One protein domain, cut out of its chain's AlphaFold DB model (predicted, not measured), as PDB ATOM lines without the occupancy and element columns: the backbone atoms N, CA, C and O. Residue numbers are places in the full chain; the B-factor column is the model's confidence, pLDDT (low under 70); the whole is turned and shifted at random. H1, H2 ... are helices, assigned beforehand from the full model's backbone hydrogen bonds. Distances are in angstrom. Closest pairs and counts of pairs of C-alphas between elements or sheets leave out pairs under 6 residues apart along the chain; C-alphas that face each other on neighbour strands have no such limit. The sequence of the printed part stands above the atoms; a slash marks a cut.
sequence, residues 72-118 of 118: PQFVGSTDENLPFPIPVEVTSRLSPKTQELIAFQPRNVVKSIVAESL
ATOM      1  N   PRO A  72     178.688 317.664 165.150       85.56
ATOM      2  CA  PRO A  72     177.656 318.682 164.990       85.56
ATOM      3  C   PRO A  72     176.698 318.350 163.837       85.56
ATOM      4  O   PRO A  72     177.112 317.851 162.801       85.56
ATOM      5  N   GLN A  73     175.421 318.710 163.962       84.38
ATOM      6  CA  GLN A  73     174.378 318.412 162.960       84.38
ATOM      7  C   GLN A  73     174.617 318.979 161.548       84.38
ATOM      8  O   GLN A  73     174.014 318.510 160.587       84.38
ATOM      9  N   PHE A  74     175.450 320.013 161.433       83.00
ATOM     10  CA  PHE A  74     175.835 320.637 160.164       83.00
ATOM     11  C   PHE A  74     177.129 320.031 159.601       83.00
ATOM     12  O   PHE A  74     177.618 320.464 158.566       83.00
ATOM     13  N   VAL A  75     177.695 319.052 160.304       75.06
ATOM     14  CA  VAL A  75     178.756 318.160 159.844       75.06
ATOM     15  C   VAL A  75     178.044 316.846 159.509       75.06
ATOM     16  O   VAL A  75     178.044 315.897 160.287       75.06
ATOM     17  N   GLY A  76     177.282 316.858 158.412       59.28
ATOM     18  CA  GLY A  76     176.415 315.751 157.990       59.28
ATOM     19  C   GLY A  76     176.801 315.188 156.623       59.28
ATOM     20  O   GLY A  76     177.700 315.696 155.961       59.28
ATOM     21  N   SER A  77     176.085 314.148 156.191       53.06
ATOM     22  CA  SER A  77     176.339 313.348 154.977       53.06
ATOM     23  C   SER A  77     176.157 314.079 153.635       53.06
ATOM     24  O   SER A  77     175.987 313.428 152.608       53.06
ATOM     25  N   THR A  78     176.068 315.409 153.646       49.91
ATOM     26  CA  THR A  78     175.831 316.243 152.460       49.91
ATOM     27  C   THR A  78     177.116 316.798 151.867       49.91
ATOM     28  O   THR A  78     177.110 317.179 150.703       49.91
ATOM     29  N   ASP A  79     178.201 316.844 152.643       43.34
ATOM     30  CA  ASP A  79     179.538 316.987 152.081       43.34
ATOM     31  C   ASP A  79     180.055 315.591 151.748       43.34
ATOM     32  O   ASP A  79     179.965 314.670 152.564       43.34
ATOM     33  N   GLU A  80     180.637 315.441 150.566       47.75
ATOM     34  CA  GLU A  80     181.176 314.198 149.993       47.75
ATOM     35  C   GLU A  80     182.361 313.604 150.800       47.75
ATOM     36  O   GLU A  80     183.077 312.724 150.330       47.75
ATOM     37  N   ASN A  81     182.576 314.078 152.031       42.28
ATOM     38  CA  ASN A  81     183.783 313.916 152.832       42.28
ATOM     39  C   ASN A  81     183.537 313.383 154.260       42.28
ATOM     40  O   ASN A  81     184.375 313.597 155.137       42.28
ATOM     41  N   LEU A  82     182.451 312.630 154.512       52.53
ATOM     42  CA  LEU A  82     182.409 311.697 155.654       52.53
ATOM     43  C   LEU A  82     182.103 310.237 155.238       52.53
ATOM     44  O   LEU A  82     181.234 309.999 154.403       52.53
ATOM     45  N   PRO A  83     182.795 309.241 155.833       49.56
ATOM     46  CA  PRO A  83     183.024 307.921 155.222       49.56
ATOM     47  C   PRO A  83     181.902 306.865 155.324       49.56
ATOM     48  O   PRO A  83     182.135 305.723 154.932       49.56
ATOM     49  N   PHE A  84     180.703 307.178 155.835       58.62
ATOM     50  CA  PHE A  84     179.695 306.141 156.126       58.62
ATOM     51  C   PHE A  84     178.257 306.547 155.756       58.62
ATOM     52  O   PHE A  84     177.458 306.851 156.647       58.62
ATOM     53  N   PRO A  85     177.877 306.538 154.463       68.31
ATOM     54  CA  PRO A  85     176.466 306.581 154.091       68.31
ATOM     55  C   PRO A  85     175.743 305.384 154.722       68.31
ATOM     56  O   PRO A  85     176.099 304.230 154.485       68.31
ATOM     57  N   ILE A  86     174.737 305.654 155.556       77.31
ATOM     58  CA  ILE A  86     173.907 304.599 156.145       77.31
ATOM     59  C   ILE A  86     172.881 304.174 155.083       77.31
ATOM     60  O   ILE A  86     172.136 305.035 154.609       77.31
ATOM     61  N   PRO A  87     172.810 302.883 154.705       84.56
ATOM     62  CA  PRO A  87     171.857 302.408 153.705       84.56
ATOM     63  C   PRO A  87     170.411 302.753 154.068       84.56
ATOM     64  O   PRO A  87     170.037 302.751 155.247       84.56
ATOM     65  N   VAL A  88     169.577 303.014 153.059       83.81
ATOM     66  CA  VAL A  88     168.185 303.444 153.269       83.81
ATOM     67  C   VAL A  88     167.355 302.373 153.987       83.81
ATOM     68  O   VAL A  88     166.450 302.670 154.766       83.81
ATOM     69  N   GLU A  89     167.700 301.103 153.787       89.62
ATOM     70  CA  GLU A  89     167.089 299.947 154.437       89.62
ATOM     71  C   GLU A  89     167.346 299.952 155.947       89.62
ATOM     72  O   GLU A  89     166.538 299.445 156.721       89.62
ATOM     73  N   VAL A  90     168.469 300.530 156.378       89.56
ATOM     74  CA  VAL A  90     168.795 300.692 157.794       89.56
ATOM     75  C   VAL A  90     168.107 301.938 158.335       89.56
ATOM     76  O   VAL A  90     167.434 301.847 159.359       89.56
ATOM     77  N   THR A  91     168.214 303.080 157.647       86.94
ATOM     78  CA  THR A  91     167.643 304.346 158.134       86.94
ATOM     79  C   THR A  91     166.119 304.308 158.236       86.94
ATOM     80  O   THR A  91     165.569 304.792 159.226       86.94
ATOM     81  N   SER A  92     165.432 303.653 157.295       90.38
ATOM     82  CA  SER A  92     163.968 303.476 157.310       90.38
ATOM     83  C   SER A  92     163.446 302.681 158.512       90.38
ATOM     84  O   SER A  92     162.282 302.825 158.879       90.38
ATOM     85  N   ARG A  93     164.298 301.874 159.155       94.94
ATOM     86  CA  ARG A  93     163.960 301.082 160.350       94.94
ATOM     87  C   ARG A  93     164.244 301.811 161.664       94.94
ATOM     88  O   ARG A  93     163.900 301.294 162.726       94.94
ATOM     89  N   LEU A  94     164.917 302.959 161.613       92.75
ATOM     90  CA  LEU A  94     165.243 303.743 162.799       92.75
ATOM     91  C   LEU A  94     164.008 304.477 163.325       92.75
ATOM     92  O   LEU A  94     163.097 304.816 162.574       92.75
ATOM     93  N   SER A  95     164.001 304.763 164.628       95.00
ATOM     94  CA  SER A  95     162.967 305.617 165.215       95.00
ATOM     95  C   SER A  95     163.001 307.023 164.593       95.00
ATOM     96  O   SER A  95     164.089 307.477 164.220       95.00
ATOM     97  N   PRO A  96     161.873 307.760 164.552       93.19
ATOM     98  CA  PRO A  96     161.857 309.140 164.059       93.19
ATOM     99  C   PRO A  96     162.904 310.028 164.749       93.19
ATOM    100  O   PRO A  96     163.635 310.762 164.090       93.19
ATOM    101  N   LYS A  97     163.070 309.866 166.071       92.94
ATOM    102  CA  LYS A  97     164.079 310.580 166.867       92.94
ATOM    103  C   LYS A  97     165.505 310.299 166.387       92.94
ATOM    104  O   LYS A  97     166.330 311.202 166.303       92.94
ATOM    105  N   THR A  98     165.815 309.045 166.061       90.81
ATOM    106  CA  THR A  98     167.140 308.660 165.559       90.81
ATOM    107  C   THR A  98     167.357 309.126 164.120       90.81
ATOM    108  O   THR A  98     168.457 309.565 163.801       90.81
ATOM    109  N   GLN A  99     166.329 309.071 163.267       89.81
ATOM    110  CA  GLN A  99     166.393 309.611 161.905       89.81
ATOM    111  C   GLN A  99     166.702 311.112 161.929       89.81
ATOM    112  O   GLN A  99     167.596 311.569 161.222       89.81
ATOM    113  N   GLU A 100     166.033 311.868 162.804       90.00
ATOM    114  CA  GLU A 100     166.323 313.288 162.984       90.00
ATOM    115  C   GLU A 100     167.719 313.520 163.583       90.00
ATOM    116  O   GLU A 100     168.435 314.419 163.139       90.00
ATOM    117  N   LEU A 101     168.157 312.695 164.542       88.06
ATOM    118  CA  LEU A 101     169.495 312.785 165.139       88.06
ATOM    119  C   LEU A 101     170.604 312.726 164.081       88.06
ATOM    120  O   LEU A 101     171.502 313.567 164.113       88.06
ATOM    121  N   ILE A 102     170.515 311.792 163.130       85.69
ATOM    122  CA  ILE A 102     171.538 311.591 162.090       85.69
ATOM    123  C   ILE A 102     171.376 312.513 160.872       85.69
ATOM    124  O   ILE A 102     172.297 312.622 160.068       85.69
ATOM    125  N   ALA A 103     170.223 313.170 160.716       84.81
ATOM    126  CA  ALA A 103     169.965 314.045 159.577       84.81
ATOM    127  C   ALA A 103     170.868 315.288 159.595       84.81
ATOM    128  O   ALA A 103     171.109 315.882 160.648       84.81
ATOM    129  N   PHE A 104     171.319 315.736 158.427       85.94
ATOM    130  CA  PHE A 104     171.953 317.046 158.314       85.94
ATOM    131  C   PHE A 104     170.947 318.155 158.652       85.94
ATOM    132  O   PHE A 104     169.799 318.116 158.207       85.94
ATOM    133  N   GLN A 105     171.388 319.163 159.402       86.69
ATOM    134  CA  GLN A 105     170.667 320.425 159.564       86.69
ATOM    135  C   GLN A 105     171.656 321.598 159.578       86.69
ATOM    136  O   GLN A 105     172.700 321.491 160.228       86.69
ATOM    137  N   PRO A 106     171.339 322.738 158.935       87.94
ATOM    138  CA  PRO A 106     172.159 323.941 159.014       87.94
ATOM    139  C   PRO A 106     172.410 324.395 160.459       87.94
ATOM    140  O   PRO A 106     171.626 324.130 161.371       87.94
ATOM    141  N   ARG A 107     173.511 325.121 160.679       87.88
ATOM    142  CA  ARG A 107     173.959 325.560 162.016       87.88
ATOM    143  C   ARG A 107     172.914 326.377 162.786       87.88
ATOM    144  O   ARG A 107     172.900 326.340 164.009       87.88
ATOM    145  N   ASN A 108     172.080 327.132 162.081       91.38
ATOM    146  CA  ASN A 108     171.065 328.022 162.647       91.38
ATOM    147  C   ASN A 108     169.711 327.341 162.905       91.38
ATOM    148  O   ASN A 108     168.766 328.020 163.298       91.38
ATOM    149  N   VAL A 109     169.597 326.033 162.672       91.06
ATOM    150  CA  VAL A 109     168.377 325.261 162.931       91.06
ATOM    151  C   VAL A 109     168.546 324.493 164.237       91.06
ATOM    152  O   VAL A 109     169.601 323.926 164.484       91.06
ATOM    153  N   VAL A 110     167.519 324.437 165.078       91.44
ATOM    154  CA  VAL A 110     167.499 323.536 166.241       91.44
ATOM    155  C   VAL A 110     166.587 322.365 165.904       91.44
ATOM    156  O   VAL A 110     165.441 322.573 165.514       91.44
ATOM    157  N   LYS A 111     167.101 321.140 166.023       91.25
ATOM    158  CA  LYS A 111     166.316 319.917 165.812       91.25
ATOM    159  C   LYS A 111     165.243 319.757 166.890       91.25
ATOM    160  O   LYS A 111     165.485 320.050 168.062       91.25
ATOM    161  N   SER A 112     164.090 319.226 166.504       92.81
ATOM    162  CA  SER A 112     162.937 319.003 167.374       92.81
ATOM    163  C   SER A 112     163.245 318.040 168.525       92.81
ATOM    164  O   SER A 112     162.818 318.291 169.649       92.81
ATOM    165  N   ILE A 113     164.123 317.046 168.307       90.25
ATOM    166  CA  ILE A 113     164.610 316.129 169.360       90.25
ATOM    167  C   ILE A 113     165.204 316.830 170.592       90.25
ATOM    168  O   ILE A 113     165.258 316.230 171.668       90.25
ATOM    169  N   VAL A 114     165.693 318.067 170.445       86.50
ATOM    170  CA  VAL A 114     166.247 318.854 171.557       86.50
ATOM    171  C   VAL A 114     165.124 319.441 172.411       86.50
ATOM    172  O   VAL A 114     165.240 319.460 173.633       86.50
ATOM    173  N   ALA A 115     164.026 319.871 171.787       73.94
ATOM    174  CA  ALA A 115     162.901 320.512 172.463       73.94
ATOM    175  C   ALA A 115     162.098 319.545 173.350       73.94
ATOM    176  O   ALA A 115     161.525 319.973 174.339       73.94
ATOM    177  N   GLU A 116     162.090 318.247 173.038       62.44
ATOM    178  CA  GLU A 116     161.429 317.214 173.857       62.44
ATOM    179  C   GLU A 116     162.195 316.846 175.141       62.44
ATOM    180  O   GLU A 116     161.702 316.075 175.961       62.44
ATOM    181  N   SER A 117     163.436 317.322 175.282       56.88
ATOM    182  CA  SER A 117     164.358 316.922 176.356       56.88
ATOM    183  C   SER A 117     164.514 317.988 177.452       56.88
ATOM    184  O   SER A 117     165.312 317.790 178.372       56.88
ATOM    185  N   LEU A 118     163.798 319.111 177.325       46.69
ATOM    186  CA  LEU A 118     163.781 320.270 178.227       46.69
ATOM    187  C   LEU A 118     162.392 320.427 178.851       46.69
ATOM    188  O   LEU A 118     162.346 320.826 180.035       46.69
TER     189      LEU A 118
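This is residues 72 to 118 of the 118 residues of an uncharacterized protein of Gemmatimonadetes bacterium (UniProt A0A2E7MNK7). With little regular structure, this is a flat, mostly looped chain, with residues 72 to 102 drawn round an open frame that has the longest helix, H2, along one side. H1 sits at a corner of that frame, and past H2 the chain arches through residues 103 to 111 to H3. The 47 printed residues include H1, H2 and H3 in that order, 15 residues, class all helix, with no named strand. It is only just loose, close to compact, with a radius of gyration of the C-alphas of 11.6 A and spans of 32 by 25 by 10 A.

H2, residues 96 to 102, runs 10.2 A from C-alpha 96 at (161.857, 309.140, 164.059). H1 is residues 88 to 91, and H3 is residues 112 to 115, ending at C-alpha 115 (162.901, 320.512, 172.463).

H2 and H3 touch, the closest C-alphas being those of Lys 97 and Ile 113, 6.1 A apart. H1 and H2 are close but not clearly touching, closest at the C-alphas of Thr 91 and Gln 99, 6.6 A. H1 and H3 are apart. In H2 every O i to N i+4 pair is within hydrogen-bond range; H1 and H3 are too short for one.

The C-alphas farthest apart, of Glu 80 and Leu 118, are 33.7 A apart. The printed part has no cut and no long link between helices. pLDDT is under 70 at residues 76 to 85 and 116 to 118.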